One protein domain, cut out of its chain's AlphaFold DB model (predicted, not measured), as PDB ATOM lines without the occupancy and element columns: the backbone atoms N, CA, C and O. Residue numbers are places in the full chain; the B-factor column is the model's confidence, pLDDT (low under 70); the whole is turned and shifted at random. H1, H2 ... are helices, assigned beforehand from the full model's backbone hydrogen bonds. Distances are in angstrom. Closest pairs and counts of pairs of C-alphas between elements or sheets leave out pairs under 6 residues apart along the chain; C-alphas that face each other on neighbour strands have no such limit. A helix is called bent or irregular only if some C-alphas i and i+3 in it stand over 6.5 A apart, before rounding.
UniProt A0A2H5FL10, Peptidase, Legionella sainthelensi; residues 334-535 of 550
ATOM      1  N   SER A 334     145.614 129.345  99.195       91.56
ATOM      2  CA  SER A 334     144.387 128.701  98.709       91.56
ATOM      3  C   SER A 334     144.022 127.485  99.561       91.56
ATOM      4  O   SER A 334     142.864 127.298  99.926       91.56
ATOM      5  N   GLN A 335     145.018 126.674  99.925       92.75
ATOM      6  CA  GLN A 335     144.822 125.501 100.774       92.75
ATOM      7  C   GLN A 335     144.513 125.883 102.225       92.75
ATOM      8  O   GLN A 335     143.697 125.215 102.859       92.75
ATOM      9  N   LYS A 336     145.122 126.957 102.747       93.69
ATOM     10  CA  LYS A 336     144.766 127.506 104.065       93.69
ATOM     11  C   LYS A 336     143.296 127.945 104.086       93.69
ATOM     12  O   LYS A 336     142.565 127.500 104.966       93.69
ATOM     13  N   ILE A 337     142.841 128.709 103.091       94.44
ATOM     14  CA  ILE A 337     141.429 129.118 102.954       94.44
ATOM     15  C   ILE A 337     140.517 127.885 102.911       94.44
ATOM     16  O   ILE A 337     139.571 127.778 103.689       94.44
ATOM     17  N   ASP A 338     140.831 126.905 102.062       94.12
ATOM     18  CA  ASP A 338     140.002 125.707 101.906       94.12
ATOM     19  C   ASP A 338     139.999 124.789 103.140       94.12
ATOM     20  O   ASP A 338     139.050 124.036 103.358       94.12
ATOM     21  N   SER A 339     141.024 124.859 103.995       95.00
ATOM     22  CA  SER A 339     141.034 124.117 105.261       95.00
ATOM     23  C   SER A 339     139.898 124.547 106.197       95.00
ATOM     24  O   SER A 339     139.316 123.691 106.864       95.00
ATOM     25  N   ILE A 340     139.508 125.829 106.168       95.56
ATOM     26  CA  ILE A 340     138.337 126.338 106.896       95.56
ATOM     27  C   ILE A 340     137.069 125.680 106.344       95.56
ATOM     28  O   ILE A 340     136.273 125.147 107.117       95.56
ATOM     29  N   ARG A 341     136.910 125.621 105.012       94.88
ATOM     30  CA  ARG A 341     135.771 124.940 104.374       94.88
ATOM     31  C   ARG A 341     135.678 123.486 104.817       94.88
ATOM     32  O   ARG A 341     134.595 123.034 105.157       94.88
ATOM     33  N   LYS A 342     136.794 122.750 104.831       93.31
ATOM     34  CA  LYS A 342     136.814 121.333 105.242       93.31
ATOM     35  C   LYS A 342     136.341 121.146 106.685       93.31
ATOM     36  O   LYS A 342     135.592 120.211 106.949       93.31
ATOM     37  N   ILE A 343     136.740 122.038 107.591       93.38
ATOM     38  CA  ILE A 343     136.266 122.041 108.982       93.38
ATOM     39  C   ILE A 343     134.763 122.345 109.039       93.38
ATOM     40  O   ILE A 343     134.021 121.646 109.730       93.38
ATOM     41  N   LEU A 344     134.298 123.350 108.292       92.69
ATOM     42  CA  LEU A 344     132.885 123.728 108.247       92.69
ATOM     43  C   LEU A 344     132.007 122.617 107.652       92.69
ATOM     44  O   LEU A 344     130.999 122.281 108.258       92.69
ATOM     45  N   SER A 345     132.419 121.977 106.555       90.94
ATOM     46  CA  SER A 345     131.731 120.815 105.964       90.94
ATOM     47  C   SER A 345     131.667 119.612 106.909       90.94
ATOM     48  O   SER A 345     130.752 118.806 106.812       90.94
ATOM     49  N   ALA A 346     132.626 119.465 107.829       88.50
ATOM     50  CA  ALA A 346     132.560 118.431 108.863       88.50
ATOM     51  C   ALA A 346     131.623 118.806 110.026       88.50
ATOM     52  O   ALA A 346     131.246 117.933 110.804       88.50
ATOM     53  N   SER A 347     131.274 120.090 110.150       86.69
ATOM     54  CA  SER A 347     130.507 120.654 111.269       86.69
ATOM     55  C   SER A 347     129.061 121.017 110.908       86.69
ATOM     56  O   SER A 347     128.235 121.207 111.797       86.69
ATOM     57  N   ILE A 348     128.754 121.158 109.616       88.00
ATOM     58  CA  ILE A 348     127.467 121.597 109.072       88.00
ATOM     59  C   ILE A 348     127.015 120.576 108.024       88.00
ATOM     60  O   ILE A 348     127.758 120.277 107.096       88.00
ATOM     61  N   GLU A 349     125.778 120.085 108.136       86.12
ATOM     62  CA  GLU A 349     125.212 119.130 107.168       86.12
ATOM     63  C   GLU A 349     124.855 119.768 105.813       86.12
ATOM     64  O   GLU A 349     124.872 119.095 104.784       86.12
ATOM     65  N   ASP A 350     124.497 121.056 105.797       89.25
ATOM     66  CA  ASP A 350     124.138 121.768 104.571       89.25
ATOM     67  C   ASP A 350     125.363 122.353 103.845       89.25
ATOM     68  O   ASP A 350     125.816 123.460 104.145       89.25
ATOM     69  N   ASP A 351     125.836 121.645 102.817       87.19
ATOM     70  CA  ASP A 351     126.929 122.096 101.945       87.19
ATOM     71  C   ASP A 351     126.667 123.453 101.262       87.19
ATOM     72  O   ASP A 351     127.611 124.215 101.053       87.19
ATOM     73  N   VAL A 352     125.409 123.797 100.939       91.62
ATOM     74  CA  VAL A 352     125.074 125.102 100.328       91.62
ATOM     75  C   VAL A 352     125.448 126.214 101.295       91.62
ATOM     76  O   VAL A 352     126.185 127.127 100.928       91.62
ATOM     77  N   PHE A 353     125.009 126.084 102.548       93.00
ATOM     78  CA  PHE A 353     125.305 127.059 103.588       93.00
ATOM     79  C   PHE A 353     126.812 127.158 103.862       93.00
ATOM     80  O   PHE A 353     127.337 128.256 104.036       93.00
ATOM     81  N   VAL A 354     127.544 126.037 103.821       93.88
ATOM     82  CA  VAL A 354     129.012 126.048 103.950       93.88
ATOM     83  C   VAL A 354     129.669 126.861 102.832       93.88
ATOM     84  O   VAL A 354     130.576 127.649 103.102       93.88
ATOM     85  N   PHE A 355     129.232 126.699 101.580       94.62
ATOM     86  CA  PHE A 355     129.780 127.457 100.455       94.62
ATOM     87  C   PHE A 355     129.411 128.947 100.502       94.62
ATOM     88  O   PHE A 355     130.271 129.786 100.222       94.62
ATOM     89  N   GLU A 356     128.186 129.293 100.905       93.94
ATOM     90  CA  GLU A 356     127.776 130.686 101.142       93.94
ATOM     91  C   GLU A 356     128.644 131.336 102.224       93.94
ATOM     92  O   GLU A 356     129.210 132.411 102.020       93.94
ATOM     93  N   LEU A 357     128.826 130.645 103.349       94.38
ATOM     94  CA  LEU A 357     129.643 131.125 104.455       94.38
ATOM     95  C   LEU A 357     131.115 131.278 104.047       94.38
ATOM     96  O   LEU A 357     131.742 132.295 104.340       94.38
ATOM     97  N   MET A 358     131.669 130.313 103.308       96.25
ATOM     98  CA  MET A 358     133.042 130.398 102.806       96.25
ATOM     99  C   MET A 358     133.246 131.537 101.815       96.25
ATOM    100  O   MET A 358     134.315 132.153 101.816       96.25
ATOM    101  N   GLN A 359     132.249 131.854 100.988       95.12
ATOM    102  CA  GLN A 359     132.297 133.041 100.142       95.12
ATOM    103  C   GLN A 359     132.414 134.312 100.991       95.12
ATOM    104  O   GLN A 359     133.282 135.143 100.711       95.12
ATOM    105  N   GLN A 360     131.609 134.442 102.047       93.31
ATOM    106  CA  GLN A 360     131.643 135.603 102.937       93.31
ATOM    107  C   GLN A 360     132.979 135.707 103.682       93.31
ATOM    108  O   GLN A 360     133.639 136.744 103.604       93.31
ATOM    109  N   ILE A 361     133.433 134.624 104.322       95.19
ATOM    110  CA  ILE A 361     134.704 134.583 105.064       95.19
ATOM    111  C   ILE A 361     135.880 134.929 104.144       95.19
ATOM    112  O   ILE A 361     136.716 135.762 104.495       95.19
ATOM    113  N   THR A 362     135.931 134.347 102.941       94.88
ATOM    114  CA  THR A 362     137.010 134.610 101.969       94.88
ATOM    115  C   THR A 362     137.061 136.085 101.573       94.88
ATOM    116  O   THR A 362     138.149 136.655 101.494       94.88
ATOM    117  N   LEU A 363     135.906 136.729 101.374       91.94
ATOM    118  CA  LEU A 363     135.854 138.160 101.067       91.94
ATOM    119  C   LEU A 363     136.255 139.043 102.251       91.94
ATOM    120  O   LEU A 363     136.938 140.042 102.034       91.94
ATOM    121  N   GLN A 364     135.873 138.699 103.484       92.12
ATOM    122  CA  GLN A 364     136.310 139.463 104.657       92.12
ATOM    123  C   GLN A 364     137.827 139.347 104.856       92.12
ATOM    124  O   GLN A 364     138.500 140.361 105.049       92.12
ATOM    125  N   MET A 365     138.396 138.147 104.687       93.75
ATOM    126  CA  MET A 365     139.851 137.957 104.734       93.75
ATOM    127  C   MET A 365     140.577 138.763 103.647       93.75
ATOM    128  O   MET A 365     141.571 139.424 103.939       93.75
ATOM    129  N   TYR A 366     140.051 138.764 102.416       90.06
ATOM    130  CA  TYR A 366     140.582 139.564 101.306       90.06
ATOM    131  C   TYR A 366     140.596 141.067 101.618       90.06
ATOM    132  O   TYR A 366     141.562 141.760 101.314       90.06
ATOM    133  N   ARG A 367     139.547 141.576 102.273       87.25
ATOM    134  CA  ARG A 367     139.422 142.992 102.657       87.25
ATOM    135  C   ARG A 367     140.306 143.400 103.836       87.25
ATOM    136  O   ARG A 367     140.406 144.588 104.130       87.25
ATOM    137  N   GLY A 368     140.927 142.435 104.514       87.50
ATOM    138  CA  GLY A 368     141.647 142.661 105.767       87.50
ATOM    139  C   GLY A 368     140.735 142.800 106.992       87.50
ATOM    140  O   GLY A 368     141.190 143.254 108.039       87.50
ATOM    141  N   HIS A 369     139.462 142.416 106.875       90.12
ATOM    142  CA  HIS A 369     138.445 142.474 107.927       90.12
ATOM    143  C   HIS A 369     138.511 141.218 108.807       90.12
ATOM    144  O   HIS A 369     137.687 140.306 108.708       90.12
ATOM    145  N   GLN A 370     139.568 141.127 109.617       91.00
ATOM    146  CA  GLN A 370     139.830 139.952 110.449       91.00
ATOM    147  C   GLN A 370     138.677 139.661 111.414       91.00
ATOM    148  O   GLN A 370     138.203 138.532 111.462       91.00
ATOM    149  N   VAL A 371     138.230 140.663 112.174       88.19
ATOM    150  CA  VAL A 371     137.228 140.485 113.237       88.19
ATOM    151  C   VAL A 371     135.902 140.002 112.651       88.19
ATOM    152  O   VAL A 371     135.258 139.120 113.207       88.19
ATOM    153  N   GLU A 372     135.518 140.521 111.491       90.06
ATOM    154  CA  GLU A 372     134.325 140.113 110.758       90.06
ATOM    155  C   GLU A 372     134.433 138.657 110.280       90.06
ATOM    156  O   GLU A 372     133.485 137.889 110.436       90.06
ATOM    157  N   ALA A 373     135.593 138.243 109.757       92.88
ATOM    158  CA  ALA A 373     135.840 136.848 109.386       92.88
ATOM    159  C   ALA A 373     135.810 135.906 110.606       92.88
ATOM    160  O   ALA A 373     135.253 134.811 110.533       92.88
ATOM    161  N   GLU A 374     136.389 136.330 111.733       92.81
ATOM    162  CA  GLU A 374     136.390 135.571 112.986       92.81
ATOM    163  C   GLU A 374     134.977 135.446 113.574       92.81
ATOM    164  O   GLU A 374     134.605 134.363 114.025       92.81
ATOM    165  N   ASN A 375     134.162 136.504 113.518       91.56
ATOM    166  CA  ASN A 375     132.771 136.487 113.979       91.56
ATOM    167  C   ASN A 375     131.919 135.485 113.191       91.56
ATOM    168  O   ASN A 375     131.231 134.674 113.805       91.56
ATOM    169  N   LEU A 376     132.050 135.450 111.859       92.19
ATOM    170  CA  LEU A 376     131.361 134.467 111.009       92.19
ATOM    171  C   LEU A 376     131.680 133.016 111.410       92.19
ATOM    172  O   LEU A 376     130.817 132.144 111.343       92.19
ATOM    173  N   ILE A 377     132.913 132.743 111.848       92.19
ATOM    174  CA  ILE A 377     133.305 131.425 112.359       92.19
ATOM    175  C   ILE A 377     132.805 131.196 113.792       92.19
ATOM    176  O   ILE A 377     132.336 130.099 114.103       92.19
ATOM    177  N   ASN A 378     132.906 132.199 114.667       91.00
ATOM    178  CA  ASN A 378     132.450 132.123 116.056       91.00
ATOM    179  C   ASN A 378     130.948 131.839 116.149       91.00
ATOM    180  O   ASN A 378     130.541 131.030 116.982       91.00
ATOM    181  N   ASP A 379     130.141 132.435 115.274       87.19
ATOM    182  CA  ASP A 379     128.689 132.234 115.246       87.19
ATOM    183  C   ASP A 379     128.310 130.774 114.955       87.19
ATOM    184  O   ASP A 379     127.285 130.285 115.433       87.19
ATOM    185  N   ILE A 380     129.170 130.046 114.237       87.56
ATOM    186  CA  ILE A 380     128.969 128.636 113.885       87.56
ATOM    187  C   ILE A 380     129.633 127.687 114.888       87.56
ATOM    188  O   ILE A 380     129.006 126.746 115.375       87.56
ATOM    189  N   LEU A 381     130.913 127.902 115.200       87.50
ATOM    190  CA  LEU A 381     131.726 126.963 115.984       87.50
ATOM    191  C   LEU A 381     131.809 127.323 117.475       87.50
ATOM    192  O   LEU A 381     132.169 126.471 118.287       87.50
ATOM    193  N   GLY A 382     131.468 128.552 117.870       79.69
ATOM    194  CA  GLY A 382     131.687 129.076 119.226       79.69
ATOM    195  C   GLY A 382     130.837 128.424 120.317       79.69
ATOM    196  O   GLY A 382     131.285 128.312 121.462       79.69
ATOM    197  N   ASN A 383     129.650 127.932 119.953       73.06
ATOM    198  CA  ASN A 383     128.686 127.316 120.871       73.06
ATOM    199  C   ASN A 383     128.334 125.858 120.507       73.06
ATOM    200  O   ASN A 383     127.403 125.290 121.077       73.06
ATOM    201  N   GLY A 384     129.056 125.257 119.553       67.31
ATOM    202  CA  GLY A 384     128.741 123.943 118.981       67.31
ATOM    203  C   GLY A 384     129.595 122.781 119.501       67.31
ATOM    204  O   GLY A 384     130.565 122.961 120.238       67.31
ATOM    205  N   GLN A 385     129.265 121.564 119.046       73.88
ATOM    206  CA  GLN A 385     130.038 120.335 119.308       73.88
ATOM    207  C   GLN A 385     131.462 120.376 118.721       73.88
ATOM    208  O   GLN A 385     132.322 119.613 119.147       73.88
ATOM    209  N   HIS A 386     131.727 121.305 117.800       80.31
ATOM    210  CA  HIS A 386     132.991 121.453 117.074       80.31
ATOM    211  C   HIS A 386     133.859 122.618 117.581       80.31
ATOM    212  O   HIS A 386     134.748 123.091 116.873       80.31
ATOM    213  N   LYS A 387     133.628 123.088 118.816       85.44
ATOM    214  CA  LYS A 387     134.377 124.203 119.426       85.44
ATOM    215  C   LYS A 387     135.895 123.984 119.442       85.44
ATOM    216  O   LYS A 387     136.657 124.944 119.380       85.44
ATOM    217  N   GLU A 388     136.346 122.733 119.481       86.38
ATOM    218  CA  GLU A 388     137.767 122.372 119.399       86.38
ATOM    219  C   GLU A 388     138.449 122.828 118.097       86.38
ATOM    220  O   GLU A 388     139.651 123.085 118.090       86.38
ATOM    221  N   HIS A 389     137.696 122.990 117.004       88.69
ATOM    222  CA  HIS A 389     138.232 123.463 115.728       88.69
ATOM    223  C   HIS A 389     138.288 124.989 115.618       88.69
ATOM    224  O   HIS A 389     138.950 125.506 114.716       88.69
ATOM    225  N   LEU A 390     137.649 125.716 116.542       90.62
ATOM    226  CA  LEU A 390     137.585 127.173 116.506       90.62
ATOM    227  C   LEU A 390     138.986 127.796 116.505       90.62
ATOM    228  O   LEU A 390     139.301 128.588 115.622       90.62
ATOM    229  N   GLY A 391     139.854 127.387 117.435       89.00
ATOM    230  CA  GLY A 391     141.218 127.921 117.531       89.00
ATOM    231  C   GLY A 391     142.030 127.725 116.246       89.00
ATOM    232  O   GLY A 391     142.761 128.624 115.831       89.00
ATOM    233  N   THR A 392     141.846 126.588 115.566       91.31
ATOM    234  CA  THR A 392     142.483 126.315 114.271       91.31
ATOM    235  C   THR A 392     141.985 127.276 113.196       91.31
ATOM    236  O   THR A 392     142.806 127.882 112.510       91.31
ATOM    237  N   CYS A 393     140.668 127.466 113.070       93.44
ATOM    238  CA  CYS A 393     140.097 128.398 112.097       93.44
ATOM    239  C   CYS A 393     140.560 129.839 112.344       93.44
ATOM    240  O   CYS A 393     140.987 130.502 111.402       93.44
ATOM    241  N   LEU A 394     140.543 130.306 113.596       93.25
ATOM    242  CA  LEU A 394     140.985 131.660 113.945       93.25
ATOM    243  C   LEU A 394     142.480 131.867 113.643       93.25
ATOM    244  O   LEU A 394     142.864 132.875 113.049       93.25
ATOM    245  N   SER A 395     143.329 130.879 113.957       91.38
ATOM    246  CA  SER A 395     144.752 130.937 113.604       91.38
ATOM    247  C   SER A 395     144.955 130.985 112.085       91.38
ATOM    248  O   SER A 395     145.751 131.790 111.603       91.38
ATOM    249  N   VAL A 396     144.209 130.183 111.319       94.00
ATOM    250  CA  VAL A 396     144.269 130.186 109.851       94.00
ATOM    251  C   VAL A 396     143.811 131.531 109.276       94.00
ATOM    252  O   VAL A 396     144.485 132.059 108.392       94.00
ATOM    253  N   ILE A 397     142.738 132.129 109.806       95.25
ATOM    254  CA  ILE A 397     142.286 133.476 109.420       95.25
ATOM    255  C   ILE A 397     143.404 134.497 109.649       95.25
ATOM    256  O   ILE A 397     143.721 135.259 108.738       95.25
ATOM    257  N   SER A 398     144.046 134.477 110.821       93.38
ATOM    258  CA  SER A 398     145.136 135.411 111.131       93.38
ATOM    259  C   SER A 398     146.330 135.268 110.176       93.38
ATOM    260  O   SER A 398     146.875 136.258 109.690       93.38
ATOM    261  N   ASP A 399     146.692 134.034 109.818       92.06
ATOM    262  CA  ASP A 399     147.755 133.764 108.851       92.06
ATOM    263  C   ASP A 399     147.413 134.318 107.457       92.06
ATOM    264  O   ASP A 399     148.257 134.927 106.797       92.06
ATOM    265  N   ILE A 400     146.179 134.093 107.001       92.75
ATOM    266  CA  ILE A 400     145.703 134.497 105.673       92.75
ATOM    267  C   ILE A 400     145.598 136.020 105.582       92.75
ATOM    268  O   ILE A 400     146.123 136.616 104.642       92.75
ATOM    269  N   VAL A 401     144.953 136.660 106.561       91.12
ATOM    270  CA  VAL A 401     144.772 138.118 106.581       91.12
ATOM    271  C   VAL A 401     146.126 138.818 106.583       91.12
ATOM    272  O   VAL A 401     146.325 139.737 105.788       91.12
ATOM    273  N   GLY A 402     147.073 138.355 107.405       88.00
ATOM    274  CA  GLY A 402     148.400 138.961 107.497       88.00
ATOM    275  C   GLY A 402     149.275 138.775 106.252       88.00
ATOM    276  O   GLY A 402     150.228 139.521 106.056       88.00
ATOM    277  N   THR A 403     148.947 137.813 105.380       86.88
ATOM    278  CA  THR A 403     149.713 137.513 104.155       86.88
ATOM    279  C   THR A 403     149.031 137.944 102.860       86.88
ATOM    280  O   THR A 403     149.589 137.764 101.773       86.88
ATOM    281  N   ARG A 404     147.843 138.555 102.939       81.69
ATOM    282  CA  ARG A 404     147.030 138.892 101.758       81.69
ATOM    283  C   ARG A 404     147.786 139.741 100.725       81.69
ATOM    284  O   ARG A 404     147.721 139.439  99.541       81.69
ATOM    285  N   ASN A 405     148.607 140.690 101.181       76.00
ATOM    286  CA  ASN A 405     149.334 141.637 100.324       76.00
ATOM    287  C   ASN A 405     150.713 141.149  99.852       76.00
ATOM    288  O   ASN A 405     151.443 141.900  99.209       76.00
ATOM    289  N   TYR A 406     151.101 139.910 100.161       79.25
ATOM    290  CA  TYR A 406     152.435 139.399  99.820       79.25
ATOM    291  C   TYR A 406     152.644 139.217  98.309       79.25
ATOM    292  O   TYR A 406     153.779 139.150  97.839       79.25
ATOM    293  N   SER A 407     151.562 139.082  97.539       73.75
ATOM    294  CA  SER A 407     151.614 138.866  96.096       73.75
ATOM    295  C   SER A 407     150.341 139.372  95.433       73.75
ATOM    296  O   SER A 407     149.248 139.064  95.898       73.75
ATOM    297  N   GLN A 408     150.472 140.037  94.283       69.44
ATOM    298  CA  GLN A 408     149.325 140.362  93.421       69.44
ATOM    299  C   GLN A 408     148.554 139.108  92.982       69.44
ATOM    300  O   GLN A 408     147.356 139.169  92.725       69.44
ATOM    301  N   GLU A 409     149.220 137.949  92.916       77.56
ATOM    302  CA  GLU A 409     148.555 136.686  92.596       77.56
ATOM    303  C   GLU A 409     147.573 136.262  93.707       77.56
ATOM    304  O   GLU A 409     146.610 135.550  93.429       77.56
ATOM    305  N   ASN A 410     147.780 136.693  94.959       83.31
ATOM    306  CA  ASN A 410     146.879 136.352  96.059       83.31
ATOM    307  C   ASN A 410     145.506 137.002  95.878       83.31
ATOM    308  O   ASN A 410     144.509 136.309  96.066       83.31
ATOM    309  N   ASP A 411     145.436 138.259  95.432       82.19
ATOM    310  CA  ASP A 411     144.168 138.949  95.146       82.19
ATOM    311  C   ASP A 411     143.294 138.140  94.182       82.19
ATOM    312  O   ASP A 411     142.114 137.893  94.439       82.19
ATOM    313  N   GLU A 412     143.897 137.654  93.093       84.31
ATOM    314  CA  GLU A 412     143.214 136.785  92.138       84.31
ATOM    315  C   GLU A 412     142.728 135.489  92.801       84.31
ATOM    316  O   GLU A 412     141.581 135.089  92.591       84.31
ATOM    317  N   LYS A 413     143.557 134.845  93.636       90.62
ATOM    318  CA  LYS A 413     143.172 133.618  94.359       90.62
ATOM    319  C   LYS A 413     141.953 133.859  95.247       90.62
ATOM    320  O   LYS A 413     140.998 133.093  95.149       90.62
ATOM    321  N   PHE A 414     141.941 134.925  96.051       90.81
ATOM    322  CA  PHE A 414     140.796 135.271  96.902       90.81
ATOM    323  C   PHE A 414     139.521 135.487  96.086       90.81
ATOM    324  O   PHE A 414     138.487 134.890  96.388       90.81
ATOM    325  N   ILE A 415     139.594 136.312  95.037       89.12
ATOM    326  CA  ILE A 415     138.433 136.666  94.213       89.12
ATOM    327  C   ILE A 415     137.866 135.426  93.513       89.12
ATOM    328  O   ILE A 415     136.653 135.196  93.546       89.12
ATOM    329  N   TYR A 416     138.720 134.604  92.896       91.62
ATOM    330  CA  TYR A 416     138.263 133.414  92.182       91.62
ATOM    331  C   TYR A 416     137.775 132.314  93.127       91.62
ATOM    332  O   TYR A 416     136.807 131.638  92.782       91.62
ATOM    333  N   LEU A 417     138.361 132.162  94.321       94.56
ATOM    334  CA  LEU A 417     137.846 131.243  95.342       94.56
ATOM    335  C   LEU A 417     136.473 131.684  95.849       94.56
ATOM    336  O   LEU A 417     135.530 130.898  95.789       94.56
ATOM    337  N   ALA A 418     136.320 132.947  96.256       93.31
ATOM    338  CA  ALA A 418     135.033 133.481  96.702       93.31
ATOM    339  C   ALA A 418     133.951 133.347  95.615       93.31
ATOM    340  O   ALA A 418     132.822 132.947  95.902       93.31
ATOM    341  N   SER A 419     134.293 133.629  94.352       90.44
ATOM    342  CA  SER A 419     133.360 133.464  93.234       90.44
ATOM    343  C   SER A 419     133.036 131.997  92.946       90.44
ATOM    344  O   SER A 419     131.895 131.702  92.600       90.44
ATOM    345  N   ALA A 420     134.004 131.083  93.058       93.06
ATOM    346  CA  ALA A 420     133.761 129.654  92.889       93.06
ATOM    347  C   ALA A 420     132.825 129.124  93.983       93.06
ATOM    348  O   ALA A 420     131.853 128.448  93.658       93.06
ATOM    349  N   TYR A 421     133.061 129.490  95.248       95.56
ATOM    350  CA  TYR A 421     132.181 129.137  96.362       95.56
ATOM    351  C   TYR A 421     130.765 129.687  96.166       95.56
ATOM    352  O   TYR A 421     129.810 128.929  96.300       95.56
ATOM    353  N   LYS A 422     130.614 130.944  95.720       93.75
ATOM    354  CA  LYS A 422     129.296 131.498  95.366       93.75
ATOM    355  C   LYS A 422     128.579 130.661  94.309       93.75
ATOM    356  O   LYS A 422     127.436 130.273  94.496       93.75
ATOM    357  N   SER A 423     129.247 130.393  93.187       89.00
ATOM    358  CA  SER A 423     128.628 129.655  92.083       89.00
ATOM    359  C   SER A 423     128.299 128.210  92.468       89.00
ATOM    360  O   SER A 423     127.269 127.701  92.043       89.00
ATOM    361  N   LEU A 424     129.117 127.569  93.312       91.88
ATOM    362  CA  LEU A 424     128.803 126.255  93.878       91.88
ATOM    363  C   LEU A 424     127.564 126.306  94.779       91.88
ATOM    364  O   LEU A 424     126.689 125.461  94.610       91.88
ATOM    365  N   ALA A 425     127.458 127.296  95.670       91.44
ATOM    366  CA  ALA A 425     126.269 127.496  96.496       91.44
ATOM    367  C   ALA A 425     125.009 127.695  95.639       91.44
ATOM    368  O   ALA A 425     124.031 126.969  95.812       91.44
ATOM    369  N   ASP A 426     125.063 128.603  94.659       87.75
ATOM    370  CA  ASP A 426     123.953 128.887  93.743       87.75
ATOM    371  C   ASP A 426     123.527 127.619  92.976       87.75
ATOM    372  O   ASP A 426     122.344 127.266  92.939       87.75
ATOM    373  N   GLY A 427     124.491 126.896  92.392       84.81
ATOM    374  CA  GLY A 427     124.242 125.675  91.625       84.81
ATOM    375  C   GLY A 427     123.704 124.525  92.481       84.81
ATOM    376  O   GLY A 427     122.769 123.838  92.070       84.81
ATOM    377  N   MET A 428     124.242 124.329  93.688       87.88
ATOM    378  CA  MET A 428     123.758 123.317  94.634       87.88
ATOM    379  C   MET A 428     122.367 123.654  95.178       87.88
ATOM    380  O   MET A 428     121.533 122.758  95.297       87.88
ATOM    381  N   SER A 429     122.087 124.929  95.453       87.19
ATOM    382  CA  SER A 429     120.762 125.396  95.873       87.19
ATOM    383  C   SER A 429     119.713 125.094  94.804       87.19
ATOM    384  O   SER A 429     118.688 124.474  95.090       87.19
ATOM    385  N   GLN A 430     120.012 125.406  93.539       80.19
ATOM    386  CA  GLN A 430     119.155 125.047  92.406       80.19
ATOM    387  C   GLN A 430     119.012 123.531  92.247       80.19
ATOM    388  O   GLN A 430     117.922 123.045  91.968       80.19
ATOM    389  N   ALA A 431     120.075 122.759  92.472       79.19
ATOM    390  CA  ALA A 431     120.013 121.306  92.340       79.19
ATOM    391  C   ALA A 431     119.126 120.668  93.415       79.19
ATOM    392  O   ALA A 431     118.562 119.610  93.175       79.19
ATOM    393  N   LYS A 432     118.954 121.308  94.578       80.06
ATOM    394  CA  LYS A 432     118.003 120.859  95.605       80.06
ATOM    395  C   LYS A 432     116.540 121.114  95.229       80.06
ATOM    396  O   LYS A 432     115.666 120.463  95.795       80.06
ATOM    397  N   THR A 433     116.249 122.042  94.312       76.38
ATOM    398  CA  THR A 433     114.863 122.340  93.898       76.38
ATOM    399  C   THR A 433     114.334 121.378  92.833       76.38
ATOM    400  O   THR A 433     113.128 121.346  92.588       76.38
ATOM    401  N   VAL A 434     115.208 120.556  92.242       69.62
ATOM    402  CA  VAL A 434     114.874 119.540  91.236       69.62
ATOM    403  C   VAL A 434     115.418 118.172  91.661       69.62
ATOM    404  O   VAL A 434     116.598 118.030  91.946       69.62
ATOM    405  N   ASP A 435     114.583 117.129  91.697       65.50
ATOM    406  CA  ASP A 435     115.021 115.782  92.110       65.50
ATOM    407  C   ASP A 435     115.769 115.060  90.973       65.50
ATOM    408  O   ASP A 435     115.249 114.164  90.307       65.50
ATOM    409  N   LEU A 436     116.997 115.508  90.697       64.31
ATOM    410  CA  LEU A 436     117.855 114.977  89.641       64.31
ATOM    411  C   LEU A 436     119.211 114.541  90.210       64.31
ATOM    412  O   LEU A 436     119.944 115.319  90.819       64.31
ATOM    413  N   LYS A 437     119.602 113.288  89.944       65.75
ATOM    414  CA  LYS A 437     120.908 112.739  90.366       65.75
ATOM    415  C   LYS A 437     122.087 113.294  89.560       65.75
ATOM    416  O   LYS A 437     123.188 113.419  90.087       65.75
ATOM    417  N   THR A 438     121.866 113.620  88.287       67.88
ATOM    418  CA  THR A 438     122.917 114.060  87.357       67.88
ATOM    419  C   THR A 438     123.560 115.399  87.762       67.88
ATOM    420  O   THR A 438     124.786 115.436  87.849       67.88
ATOM    421  N   PRO A 439     122.810 116.471  88.098       72.31
ATOM    422  CA  PRO A 439     123.392 117.750  88.519       72.31
ATOM    423  C   PRO A 439     124.284 117.651  89.757       72.31
ATOM    424  O   PRO A 439     125.354 118.256  89.782       72.31
ATOM    425  N   LYS A 440     123.898 116.836  90.750       76.62
ATOM    426  CA  LYS A 440     124.694 116.623  91.966       76.62
ATOM    427  C   LYS A 440     126.070 116.030  91.653       76.62
ATOM    428  O   LYS A 440     127.078 116.602  92.046       76.62
ATOM    429  N   ASN A 441     126.121 114.954  90.863       78.50
ATOM    430  CA  ASN A 441     127.389 114.326  90.477       78.50
ATOM    431  C   ASN A 441     128.310 115.290  89.708       78.50
ATOM    432  O   ASN A 441     129.532 115.220  89.833       78.50
ATOM    433  N   ILE A 442     127.738 116.191  88.901       78.62
ATOM    434  CA  ILE A 442     128.520 117.199  88.180       78.62
ATOM    435  C   ILE A 442     129.044 118.277  89.136       78.62
ATOM    436  O   ILE A 442     130.191 118.695  88.997       78.62
ATOM    437  N   LEU A 443     128.243 118.724  90.104       81.75
ATOM    438  CA  LEU A 443     128.684 119.674  91.130       81.75
ATOM    439  C   LEU A 443     129.814 119.079  91.985       81.75
ATOM    440  O   LEU A 443     130.833 119.739  92.173       81.75
ATOM    441  N   ASP A 444     129.714 117.809  92.382       84.94
ATOM    442  CA  ASP A 444     130.776 117.092  93.104       84.94
ATOM    443  C   ASP A 444     132.071 116.983  92.268       84.94
ATOM    444  O   ASP A 444     133.188 117.153  92.773       84.94
ATOM    445  N   ALA A 445     131.941 116.766  90.954       82.81
ATOM    446  CA  ALA A 445     133.073 116.787  90.029       82.81
ATOM    447  C   ALA A 445     133.722 118.181  89.944       82.81
ATOM    448  O   ALA A 445     134.948 118.300  89.936       82.81
ATOM    449  N   HIS A 446     132.927 119.250  89.945       87.44
ATOM    450  CA  HIS A 446     133.438 120.619  89.983       87.44
ATOM    451  C   HIS A 446     134.141 120.955  91.307       87.44
ATOM    452  O   HIS A 446     135.197 121.589  91.278       87.44
ATOM    453  N   VAL A 447     133.623 120.491  92.450       89.38
ATOM    454  CA  VAL A 447     134.305 120.600  93.756       89.38
ATOM    455  C   VAL A 447     135.661 119.889  93.714       89.38
ATOM    456  O   VAL A 447     136.664 120.435  94.175       89.38
ATOM    457  N   SER A 448     135.724 118.710  93.092       86.50
ATOM    458  CA  SER A 448     136.973 117.954  92.926       86.50
ATOM    459  C   SER A 448     137.995 118.701  92.057       86.50
ATOM    460  O   SER A 448     139.175 118.764  92.399       86.50
ATOM    461  N   LEU A 449     137.554 119.337  90.964       84.50
ATOM    462  CA  LEU A 449     138.420 120.192  90.142       84.50
ATOM    463  C   LEU A 449     138.909 121.432  90.894       84.50
ATOM    464  O   LEU A 449     140.062 121.836  90.728       84.50
ATOM    465  N   LEU A 450     138.051 122.030  91.724       90.00
ATOM    466  CA  LEU A 450     138.421 123.166  92.561       90.00
ATOM    467  C   LEU A 450     139.505 122.771  93.569       90.00
ATOM    468  O   LEU A 450     140.491 123.493  93.693       90.00
ATOM    469  N   GLN A 451     139.386 121.601  94.208       88.50
ATOM    470  CA  GLN A 451     140.425 121.068  95.096       88.50
ATOM    471  C   GLN A 451     141.763 120.903  94.362       88.50
ATOM    472  O   GLN A 451     142.795 121.339  94.863       88.50
ATOM    473  N   GLY A 452     141.743 120.361  93.141       82.31
ATOM    474  CA  GLY A 452     142.942 120.242  92.312       82.31
ATOM    475  C   GLY A 452     143.608 121.587  91.995       82.31
ATOM    476  O   GLY A 452     144.839 121.708  91.993       82.31
ATOM    477  N   ALA A 453     142.808 122.626  91.745       85.50
ATOM    478  CA  ALA A 453     143.311 123.981  91.526       85.50
ATOM    479  C   ALA A 453     143.885 124.614  92.808       85.50
ATOM    480  O   ALA A 453     144.936 125.258  92.752       85.50
ATOM    481  N   ILE A 454     143.232 124.382  93.950       89.38
ATOM    482  CA  ILE A 454     143.673 124.809  95.287       89.38
ATOM    483  C   ILE A 454     145.026 124.182  95.645       89.38
ATOM    484  O   ILE A 454     145.946 124.886  96.066       89.38
ATOM    485  N   ASP A 455     145.184 122.878  95.424       84.69
ATOM    486  CA  ASP A 455     146.402 122.138  95.771       84.69
ATOM    487  C   ASP A 455     147.623 122.635  94.972       84.69
ATOM    488  O   ASP A 455     148.749 122.635  95.471       84.69
ATOM    489  N   ARG A 456     147.404 123.135  93.748       79.12
ATOM    490  CA  ARG A 456     148.441 123.739  92.890       79.12
ATOM    491  C   ARG A 456     148.748 125.208  93.212       79.12
ATOM    492  O   ARG A 456     149.689 125.749  92.636       79.12
ATOM    493  N   ASN A 457     147.977 125.853  94.094       82.50
ATOM    494  CA  ASN A 457     148.122 127.259  94.505       82.50
ATOM    495  C   ASN A 457     148.270 128.264  93.341       82.50
ATOM    496  O   ASN A 457     149.043 129.217  93.438       82.50
ATOM    497  N   ASN A 458     147.569 128.047  92.225       82.31
ATOM    498  CA  ASN A 458     147.767 128.807  90.986       82.31
ATOM    499  C   ASN A 458     146.526 129.636  90.629       82.31
ATOM    500  O   ASN A 458     145.461 129.068  90.365       82.31
ATOM    501  N   ALA A 459     146.660 130.965  90.553       82.88
ATOM    502  CA  ALA A 459     145.525 131.847  90.259       82.88
ATOM    503  C   ALA A 459     144.925 131.619  88.866       82.88
ATOM    504  O   ALA A 459     143.705 131.611  88.713       82.88
ATOM    505  N   SER A 460     145.756 131.376  87.845       82.44
ATOM    506  CA  SER A 460     145.274 131.137  86.476       82.44
ATOM    507  C   SER A 460     144.410 129.879  86.391       82.44
ATOM    508  O   SER A 460     143.392 129.873  85.699       82.44
ATOM    509  N   LEU A 461     144.797 128.818  87.098       81.12
ATOM    510  CA  LEU A 461     144.029 127.580  87.149       81.12
ATOM    511  C   LEU A 461     142.741 127.749  87.967       81.12
ATOM    512  O   LEU A 461     141.677 127.353  87.493       81.12
ATOM    513  N   LEU A 462     142.817 128.403  89.132       86.50
ATOM    514  CA  LEU A 462     141.642 128.747  89.943       86.50
ATOM    515  C   LEU A 462     140.629 129.572  89.149       86.50
ATOM    516  O   LEU A 462     139.444 129.253  89.158       86.50
ATOM    517  N   ARG A 463     141.091 130.564  88.384       84.94
ATOM    518  CA  ARG A 463     140.260 131.358  87.471       84.94
ATOM    519  C   ARG A 463     139.515 130.489  86.467       84.94
ATOM    520  O   ARG A 463     138.321 130.677  86.251       84.94
ATOM    521  N   GLN A 464     140.216 129.562  85.817       82.81
ATOM    522  CA  GLN A 464     139.613 128.704  84.799       82.81
ATOM    523  C   GLN A 464     138.560 127.770  85.388       82.81
ATOM    524  O   GLN A 464     137.481 127.646  84.808       82.81
ATOM    525  N   VAL A 465     138.852 127.158  86.537       85.06
ATOM    526  CA  VAL A 465     137.898 126.296  87.242       85.06
ATOM    527  C   VAL A 465     136.709 127.107  87.754       85.06
ATOM    528  O   VAL A 465     135.573 126.713  87.526       85.06
ATOM    529  N   CYS A 466     136.942 128.279  88.351       86.56
ATOM    530  CA  CYS A 466     135.891 129.208  88.766       86.56
ATOM    531  C   CYS A 466     134.944 129.545  87.607       86.56
ATOM    532  O   CYS A 466     133.725 129.446  87.744       86.56
ATOM    533  N   PHE A 467     135.488 129.881  86.436       82.31
ATOM    534  CA  PHE A 467     134.667 130.145  85.263       82.31
ATOM    535  C   PHE A 467     133.896 128.912  84.788       82.31
ATOM    536  O   PHE A 467     132.724 129.045  84.460       82.31
ATOM    537  N   ALA A 468     134.501 127.724  84.803       80.12
ATOM    538  CA  ALA A 468     133.793 126.490  84.470       80.12
ATOM    539  C   ALA A 468     132.604 126.224  85.414       80.12
ATOM    540  O   ALA A 468     131.510 125.923  84.945       80.12
ATOM    541  N   ILE A 469     132.792 126.415  86.725       84.56
ATOM    542  CA  ILE A 469     131.730 126.305  87.737       84.56
ATOM    543  C   ILE A 469     130.606 127.307  87.453       84.56
ATOM    544  O   ILE A 469     129.426 126.955  87.491       84.56
ATOM    545  N   LYS A 470     130.962 128.561  87.163       83.62
ATOM    546  CA  LYS A 470     129.995 129.623  86.870       83.62
ATOM    547  C   LYS A 470     129.199 129.341  85.597       83.62
ATOM    548  O   LYS A 470     127.978 129.498  85.603       83.62
ATOM    549  N   ASP A 471     129.877 128.926  84.530       78.25
ATOM    550  CA  ASP A 471     129.256 128.584  83.248       78.25
ATOM    551  C   ASP A 471     128.278 127.414  83.435       78.25
ATOM    552  O   ASP A 471     127.141 127.484  82.974       78.25
ATOM    553  N   PHE A 472     128.684 126.378  84.180       78.06
ATOM    554  CA  PHE A 472     127.818 125.256  84.546       78.06
ATOM    555  C   PHE A 472     126.583 125.717  85.325       78.06
ATOM    556  O   PHE A 472     125.465 125.393  84.942       78.06
ATOM    557  N   SER A 473     126.773 126.496  86.391       76.81
ATOM    558  CA  SER A 473     125.677 126.921  87.275       76.81
ATOM    559  C   SER A 473     124.676 127.821  86.544       76.81
ATOM    560  O   SER A 473     123.472 127.716  86.748       76.81
ATOM    561  N   SER A 474     125.166 128.666  85.632       73.31
ATOM    562  CA  SER A 474     124.318 129.516  84.788       73.31
ATOM    563  C   SER A 474     123.529 128.692  83.764       73.31
ATOM    564  O   SER A 474     122.331 128.900  83.600       73.31
ATOM    565  N   ALA A 475     124.182 127.730  83.103       72.38
ATOM    566  CA  ALA A 475     123.528 126.856  82.131       72.38
ATOM    567  C   ALA A 475     122.518 125.903  82.790       72.38
ATOM    568  O   ALA A 475     121.472 125.611  82.213       72.38
ATOM    569  N   PHE A 476     122.802 125.446  84.010       71.75
ATOM    570  CA  PHE A 476     121.884 124.629  84.792       71.75
ATOM    571  C   PHE A 476     120.625 125.406  85.186       71.75
ATOM    572  O   PHE A 476     119.522 124.887  85.019       71.75
ATOM    573  N   LEU A 477     120.775 126.665  85.617       70.19
ATOM    574  CA  LEU A 477     119.641 127.557  85.856       70.19
ATOM    575  C   LEU A 477     118.792 127.712  84.591       70.19
ATOM    576  O   LEU A 477     117.576 127.540  84.638       70.19
ATOM    577  N   GLU A 478     119.436 128.003  83.458       68.19
ATOM    578  CA  GLU A 478     118.753 128.148  82.175       68.19
ATOM    579  C   GLU A 478     117.957 126.882  81.829       68.19
ATOM    580  O   GLU A 478     116.759 126.975  81.560       68.19
ATOM    581  N   PHE A 479     118.573 125.703  81.952       67.69
ATOM    582  CA  PHE A 479     117.921 124.412  81.729       67.69
ATOM    583  C   PHE A 479     116.697 124.196  82.632       67.69
ATOM    584  O   PHE A 479     115.622 123.864  82.133       67.69
ATOM    585  N   ILE A 480     116.817 124.435  83.945       67.88
ATOM    586  CA  ILE A 480     115.689 124.291  84.882       67.88
ATOM    587  C   ILE A 480     114.552 125.265  84.538       67.88
ATOM    588  O   ILE A 480     113.378 124.938  84.702       67.88
ATOM    589  N   THR A 481     114.877 126.453  84.026       65.06
ATOM    590  CA  THR A 481     113.885 127.461  83.610       65.06
ATOM    591  C   THR A 481     113.310 127.244  82.203       65.06
ATOM    592  O   THR A 481     112.553 128.084  81.719       65.06
ATOM    593  N   GLY A 482     113.617 126.114  81.551       58.97
ATOM    594  CA  GLY A 482     113.099 125.755  80.226       58.97
ATOM    595  C   GLY A 482     113.879 126.351  79.047       58.97
ATOM    596  O   GLY A 482     113.376 126.349  77.922       58.97
ATOM    597  N   GLY A 483     115.079 126.881  79.294       56.97
ATOM    598  CA  GLY A 483     116.027 127.334  78.275       56.97
ATOM    599  C   GLY A 483     116.979 126.228  77.798       56.97
ATOM    600  O   GLY A 483     116.892 125.075  78.220       56.97
ATOM    601  N   ILE A 484     117.895 126.571  76.884       55.50
ATOM    602  CA  ILE A 484     118.798 125.602  76.244       55.50
ATOM    603  C   ILE A 484     120.167 125.656  76.918       55.50
ATOM    604  O   ILE A 484     120.840 126.679  76.909       55.50
ATOM    605  N   TRP A 485     120.643 124.514  77.409       53.59
ATOM    606  CA  TRP A 485     121.994 124.400  77.951       53.59
ATOM    607  C   TRP A 485     123.060 124.582  76.853       53.59
ATOM    608  O   TRP A 485     123.241 123.704  76.008       53.59
ATOM    609  N   GLN A 486     123.851 125.659  76.900       52.56
ATOM    610  CA  GLN A 486     125.046 125.832  76.056       52.56
ATOM    611  C   GLN A 486     126.306 126.089  76.901       52.56
ATOM    612  O   GLN A 486     126.675 127.231  77.152       52.56
ATOM    613  N   SER A 487     127.017 125.035  77.329       49.84
ATOM    614  CA  SER A 487     128.306 125.208  78.030       49.84
ATOM    615  C   SER A 487     129.497 125.258  77.069       49.84
ATOM    616  O   SER A 487     129.597 124.434  76.150       49.84
ATOM    617  N   ASP A 488     130.478 126.113  77.361       53.12
ATOM    618  CA  ASP A 488     131.729 126.221  76.605       53.12
ATOM    619  C   ASP A 488     132.720 125.073  76.927       53.12
ATOM    620  O   ASP A 488     133.589 125.178  77.796       53.12
ATOM    621  N   ILE A 489     132.614 123.952  76.188       50.53
ATOM    622  CA  ILE A 489     133.514 122.775  76.285       50.53
ATOM    623  C   ILE A 489     134.991 123.158  76.162       50.53
ATOM    624  O   ILE A 489     135.842 122.501  76.767       50.53
ATOM    625  N   LYS A 490     135.330 124.185  75.366       58.41
ATOM    626  CA  LYS A 490     136.733 124.488  75.046       58.41
ATOM    627  C   LYS A 490     137.537 124.761  76.315       58.41
ATOM    628  O   LYS A 490     138.713 124.414  76.378       58.41
ATOM    629  N   ARG A 491     136.895 125.310  77.350       64.25
ATOM    630  CA  ARG A 491     137.523 125.619  78.636       64.25
ATOM    631  C   ARG A 491     137.822 124.372  79.472       64.25
ATOM    632  O   ARG A 491     138.929 124.276  79.988       64.25
ATOM    633  N   ILE A 492     136.908 123.399  79.549       61.25
ATOM    634  CA  ILE A 492     137.142 122.122  80.258       61.25
ATOM    635  C   ILE A 492     138.264 121.321  79.588       61.25
ATOM    636  O   ILE A 492     139.115 120.758  80.275       61.25
ATOM    637  N   THR A 493     138.331 121.321  78.254       59.47
ATOM    638  CA  THR A 493     139.425 120.670  77.517       59.47
ATOM    639  C   THR A 493     140.772 121.349  77.783       59.47
ATOM    640  O   THR A 493     141.757 120.662  78.041       59.47
ATOM    641  N   VAL A 494     140.815 122.687  77.823       64.75
ATOM    642  CA  VAL A 494     142.025 123.446  78.199       64.75
ATOM    643  C   VAL A 494     142.432 123.180  79.653       64.75
ATOM    644  O   VAL A 494     143.621 123.016  79.930       64.75
ATOM    645  N   ILE A 495     141.471 123.090  80.579       64.44
ATOM    646  CA  ILE A 495     141.722 122.692  81.973       64.44
ATOM    647  C   ILE A 495     142.306 121.276  82.007       64.44
ATOM    648  O   ILE A 495     143.324 121.062  82.652       64.44
ATOM    649  N   SER A 496     141.744 120.327  81.253       60.16
ATOM    650  CA  SER A 496     142.268 118.959  81.144       60.16
ATOM    651  C   SER A 496     143.714 118.924  80.649       60.16
ATOM    652  O   SER A 496     144.541 118.207  81.206       60.16
ATOM    653  N   GLU A 497     144.053 119.710  79.628       63.06
ATOM    654  CA  GLU A 497     145.423 119.806  79.115       63.06
ATOM    655  C   GLU A 497     146.388 120.425  80.133       63.06
ATOM    656  O   GLU A 497     147.510 119.940  80.281       63.06
ATOM    657  N   ARG A 498     145.943 121.437  80.885       63.69
ATOM    658  CA  ARG A 498     146.736 122.081  81.944       63.69
ATOM    659  C   ARG A 498     146.870 121.235  83.211       63.69
ATOM    660  O   ARG A 498     147.884 121.337  83.885       63.69
ATOM    661  N   LEU A 499     145.886 120.396  83.533       61.12
ATOM    662  CA  LEU A 499     145.926 119.478  84.678       61.12
ATOM    663  C   LEU A 499     146.732 118.201  84.385       61.12
ATOM    664  O   LEU A 499     147.179 117.532  85.314       61.12
ATOM    665  N   LYS A 500     146.961 117.869  83.103       56.53
ATOM    666  CA  LYS A 500     147.793 116.729  82.671       56.53
ATOM    667  C   LYS A 500     149.290 116.932  82.903       56.53
ATOM    668  O   LYS A 500     150.028 115.946  82.879       56.53
ATOM    669  N   THR A 501     149.761 118.160  83.112       53.16
ATOM    670  CA  THR A 501     151.167 118.413  83.423       53.16
ATOM    671  C   THR A 501     151.414 118.163  84.914       53.16
ATOM    672  O   THR A 501     150.758 118.727  85.783       53.16
ATOM    673  N   THR A 502     152.398 117.321  85.232       49.78
ATOM    674  CA  THR A 502     152.891 117.009  86.593       49.78
ATOM    675  C   THR A 502     153.569 118.198  87.292       49.78
ATOM    676  O   THR A 502     154.390 118.024  88.189       49.78
ATOM    677  N   GLN A 503     153.267 119.431  86.886       47.34
ATOM    678  CA  GLN A 503     153.808 120.637  87.501       47.34
ATOM    679  C   GLN A 503     152.993 120.962  88.763       47.34
ATOM    680  O   GLN A 503     152.106 121.809  88.749       47.34
ATOM    681  N   GLY A 504     153.272 120.229  89.845       52.84
ATOM    682  CA  GLY A 504     152.687 120.433  91.175       52.84
ATOM    683  C   GLY A 504     152.923 119.246  92.122       52.84
ATOM    684  O   GLY A 504     153.120 118.119  91.672       52.84
ATOM    685  N   ASN A 505     152.883 119.494  93.438       54.56
ATOM    686  CA  ASN A 505     153.000 118.481  94.500       54.56
ATOM    687  C   ASN A 505     151.701 117.662  94.644       54.56
ATOM    688  O   ASN A 505     150.946 117.868  95.590       54.56
ATOM    689  N   ILE A 506     151.402 116.771  93.697       62.50
ATOM    690  CA  ILE A 506     150.096 116.092  93.628       62.50
ATOM    691  C   ILE A 506     150.294 114.590  93.515       62.50
ATOM    692  O   ILE A 506     151.112 114.117  92.725       62.50
ATOM    693  N   SER A 507     149.542 113.841  94.314       65.44
ATOM    694  CA  SER A 507     149.561 112.382  94.290       65.44
ATOM    695  C   SER A 507     148.884 111.816  93.036       65.44
ATOM    696  O   SER A 507     148.024 112.443  92.412       65.44
ATOM    697  N   THR A 508     149.241 110.582  92.683       70.94
ATOM    698  CA  THR A 508     148.610 109.834  91.584       70.94
ATOM    699  C   THR A 508     147.098 109.678  91.785       70.94
ATOM    700  O   THR A 508     146.346 109.744  90.814       70.94
ATOM    701  N   ASP A 509     146.649 109.530  93.032       72.62
ATOM    702  CA  ASP A 509     145.233 109.360  93.372       72.62
ATOM    703  C   ASP A 509     144.435 110.649  93.138       72.62
ATOM    704  O   ASP A 509     143.365 110.608  92.533       72.62
ATOM    705  N   GLN A 510     144.987 111.807  93.519       70.25
ATOM    706  CA  GLN A 510     144.397 113.120  93.223       70.25
ATOM    707  C   GLN A 510     144.295 113.361  91.708       70.25
ATOM    708  O   GLN A 510     143.256 113.797  91.215       70.25
ATOM    709  N   LEU A 511     145.328 113.000  90.939       69.94
ATOM    710  CA  LEU A 511     145.286 113.095  89.473       69.94
ATOM    711  C   LEU A 511     144.210 112.189  88.858       69.94
ATOM    712  O   LEU A 511     143.581 112.558  87.864       69.94
ATOM    713  N   GLN A 512     143.991 111.001  89.423       76.06
ATOM    714  CA  GLN A 512     142.946 110.093  88.955       76.06
ATOM    715  C   GLN A 512     141.544 110.612  89.299       76.06
ATOM    716  O   GLN A 512     140.644 110.519  88.463       76.06
ATOM    717  N   GLN A 513     141.364 111.205  90.483       78.19
ATOM    718  CA  GLN A 513     140.118 111.873  90.870       78.19
ATOM    719  C   GLN A 513     139.785 113.030  89.923       78.19
ATOM    720  O   GLN A 513     138.662 113.112  89.432       78.19
ATOM    721  N   GLU A 514     140.764 113.872  89.585       71.88
ATOM    722  CA  GLU A 514     140.580 114.962  88.619       71.88
ATOM    723  C   GLU A 514     140.176 114.446  87.235       71.88
ATOM    724  O   GLU A 514     139.259 114.983  86.614       71.88
ATOM    725  N   ARG A 515     140.817 113.378  86.746       75.06
ATOM    726  CA  ARG A 515     140.451 112.760  85.460       75.06
ATOM    727  C   ARG A 515     139.025 112.221  85.478       75.06
ATOM    728  O   ARG A 515     138.270 112.505  84.554       75.06
ATOM    729  N   SER A 516     138.645 111.528  86.549       81.50
ATOM    730  CA  SER A 516     137.278 111.038  86.743       81.50
ATOM    731  C   SER A 516     136.263 112.184  86.804       81.50
ATOM    732  O   SER A 516     135.164 112.061  86.263       81.50
ATOM    733  N   ALA A 517     136.615 113.312  87.428       78.31
ATOM    734  CA  ALA A 517     135.766 114.499  87.479       78.31
ATOM    735  C   ALA A 517     135.562 115.110  86.083       78.31
ATOM    736  O   ALA A 517     134.428 115.381  85.690       78.31
ATOM    737  N   ILE A 518     136.634 115.249  85.294       75.81
ATOM    738  CA  ILE A 518     136.557 115.725  83.903       75.81
ATOM    739  C   ILE A 518     135.674 114.797  83.066       75.81
ATOM    740  O   ILE A 518     134.788 115.270  82.358       75.81
ATOM    741  N   GLU A 519     135.885 113.484  83.155       77.56
ATOM    742  CA  GLU A 519     135.076 112.493  82.439       77.56
ATOM    743  C   GLU A 519     133.599 112.575  82.840       77.56
ATOM    744  O   GLU A 519     132.730 112.559  81.971       77.56
ATOM    745  N   THR A 520     133.305 112.742  84.131       79.50
ATOM    746  CA  THR A 520     131.934 112.915  84.638       79.50
ATOM    747  C   THR A 520     131.266 114.149  84.031       79.50
ATOM    748  O   THR A 520     130.148 114.050  83.525       79.50
ATOM    749  N   ILE A 521     131.961 115.292  84.011       73.75
ATOM    750  CA  ILE A 521     131.454 116.543  83.428       73.75
ATOM    751  C   ILE A 521     131.192 116.375  81.922       73.75
ATOM    752  O   ILE A 521     130.125 116.749  81.429       73.75
ATOM    753  N   LEU A 522     132.135 115.777  81.185       72.38
ATOM    754  CA  LEU A 522     132.012 115.568  79.738       72.38
ATOM    755  C   LEU A 522     130.891 114.576  79.381       72.38
ATOM    756  O   LEU A 522     130.129 114.823  78.446       72.38
ATOM    757  N   ASN A 523     130.752 113.484  80.135       74.94
ATOM    758  CA  ASN A 523     129.725 112.464  79.908       74.94
ATOM    759  C   ASN A 523     128.318 112.969  80.240       74.94
ATOM    760  O   ASN A 523     127.365 112.668  79.517       74.94
ATOM    761  N   ALA A 524     128.176 113.743  81.319       68.94
ATOM    762  CA  ALA A 524     126.892 114.325  81.678       68.94
ATOM    763  C   ALA A 524     126.414 115.314  80.612       68.94
ATOM    764  O   ALA A 524     125.250 115.278  80.219       68.94
ATOM    765  N   LYS A 525     127.334 116.112  80.053       65.44
ATOM    766  CA  LYS A 525     127.032 116.943  78.890       65.44
ATOM    767  C   LYS A 525     126.563 116.103  77.695       65.44
ATOM    768  O   LYS A 525     125.524 116.414  77.126       65.44
ATOM    769  N   ALA A 526     127.306 115.064  77.310       65.25
ATOM    770  CA  ALA A 526     126.945 114.233  76.158       65.25
ATOM    771  C   ALA A 526     125.564 113.572  76.327       65.25
ATOM    772  O   ALA A 526     124.824 113.414  75.359       65.25
ATOM    773  N   SER A 527     125.210 113.216  77.564       64.75
ATOM    774  CA  SER A 527     123.894 112.665  77.901       64.75
ATOM    775  C   SER A 527     122.787 113.711  77.731       64.75
ATOM    776  O   SER A 527     121.778 113.422  77.098       64.75
ATOM    777  N   LEU A 528     123.014 114.943  78.198       60.09
ATOM    778  CA  LEU A 528     122.074 116.057  78.040       60.09
ATOM    779  C   LEU A 528     121.921 116.494  76.574       60.09
ATOM    780  O   LEU A 528     120.805 116.684  76.108       60.09
ATOM    781  N   GLU A 529     123.016 116.604  75.810       58.59
ATOM    782  CA  GLU A 529     122.964 116.902  74.367       58.59
ATOM    783  C   GLU A 529     122.201 115.824  73.588       58.59
ATOM    784  O   GLU A 529     121.523 116.131  72.608       58.59
ATOM    785  N   LYS A 530     122.290 114.564  74.026       60.12
ATOM    786  CA  LYS A 530     121.535 113.459  73.440       60.12
ATOM    787  C   LYS A 530     120.043 113.553  73.767       60.12
ATOM    788  O   LYS A 530     119.238 113.416  72.853       60.12
ATOM    789  N   GLU A 531     119.680 113.837  75.018       57.69
ATOM    790  CA  GLU A 531     118.282 114.058  75.425       57.69
ATOM    791  C   GLU A 531     117.655 115.248  74.674       57.69
ATOM    792  O   GLU A 531     116.567 115.121  74.121       57.69
ATOM    793  N   LEU A 532     118.383 116.363  74.534       51.59
ATOM    794  CA  LEU A 532     117.977 117.531  73.736       51.59
ATOM    795  C   LEU A 532     117.907 117.244  72.224       51.59
ATOM    796  O   LEU A 532     117.101 117.845  71.514       51.59
ATOM    797  N   GLY A 533     118.753 116.348  71.709       51.19
ATOM    798  CA  GLY A 533     118.754 115.936  70.304       51.19
ATOM    799  C   GLY A 533     117.610 114.985  69.934       51.19
ATOM    800  O   GLY A 533     117.202 114.959  68.771       51.19
ATOM    801  N   GLU A 534     117.095 114.228  70.905       47.72
ATOM    802  CA  GLU A 534     115.986 113.276  70.746       47.72
ATOM    803  C   GLU A 534     114.600 113.922  70.969       47.72
ATOM    804  O   GLU A 534     113.588 113.365  70.531       47.72
ATOM    805  N   ASP A 535     114.536 115.122  71.555       44.34
ATOM    806  CA  ASP A 535     113.283 115.841  71.804       44.34
ATOM    807  C   ASP A 535     112.768 116.567  70.536       44.34
ATOM    808  O   ASP A 535     113.110 117.709  70.208       44.34
TER     809      ASP A 535
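AT A GLANCE: This is residues 334 to 535 of the 550 residues of the protein "Peptidase" of Legionella sainthelensi (UniProt A0A2H5FL10). Nine helices make one up-and-down bundle, each running against the one before it in the chain, with the hairpin of H3 and H4 at one end and that of H8 and H9 at the other. Long H5 is in the middle, with H1 and H2 toward H3 and H4, and H6 and H7 toward H8 and H9. The printed part has 202 residues with nine named helices, H1 to H9 in chain order, and no named strand; its class is all helix. The whole is compact, with a radius of gyration of the C-alphas of 17.5 A, and spans 55 by 38 by 29 A.

HOW THE PARTS SIT: Begin with the longest helix, H9, residues 508 to 534. It touches H6, residues 437 to 455, opposite ways at a shallow tilt of 35.0 degrees, only just short of steep; the closest C-alphas, of Ala 445 and Ala 517, are 4.4 A apart. With residues 515 to 518 alone, H9 only just touches H8, residues 489 to 499, with 3 pairs of C-alphas within 8 A; the closest are those of Ser 496 and Ile 518, 7.1 A apart. Next look at H7, residues 459 to 480, which makes a hairpin with H6, closest at the C-alphas of Ala 453 and Leu 462, 5.3 A. H7 touches the hub, H5, residues 408 to 433, the same way at 21 degrees, a shallow tilt; C-alphas 420 and 466 are closest, at 4.7 A. H5 also touches H2, residues 351 to 367, closest at the C-alphas of Gln 359 and Ala 418, 4.4 A. H1, residues 334 to 347, forms a hairpin with H2, closest at C-alphas 345 and 354, 6.2 A. H3, residues 370 to 381, touches H2 at C-alphas 361 and 373, the closest, 5.0 A. H4, residues 387 to 406, touches H1 at C-alphas 340 and 393, the closest, 5.9 A. H3 and H9 are apart. Every O i to N i+4 pair is within hydrogen-bond range in H2, H6, H7, H8 and H9; in H1 8 of 10 are, in H3 7 of 8, in H4 12 of 16 and in H5 20 of 22.

IN THESE COORDINATES: Find C-alpha 334 at (144.387, 128.701, 98.709), where H1 begins. H5 runs 38.9 A from C-alpha 408 at (149.325, 140.362, 93.421). H9, also 38.9 A, ends at C-alpha 534, (115.986, 113.276, 70.746). H7 measures 31.2 A and H4 30.7 A; H4 is irregular, with C-alphas 402 and 405 7.7 A apart.

THE WHOLE: The C-alphas farthest apart, of Gly 402 and Glu 534, are 55.3 A apart. The printed part has no cut, and no link is long. Mean pLDDT of the printed part is 79.5; look for values under 70 at residues 478 to 507 and 524 to 535, among others.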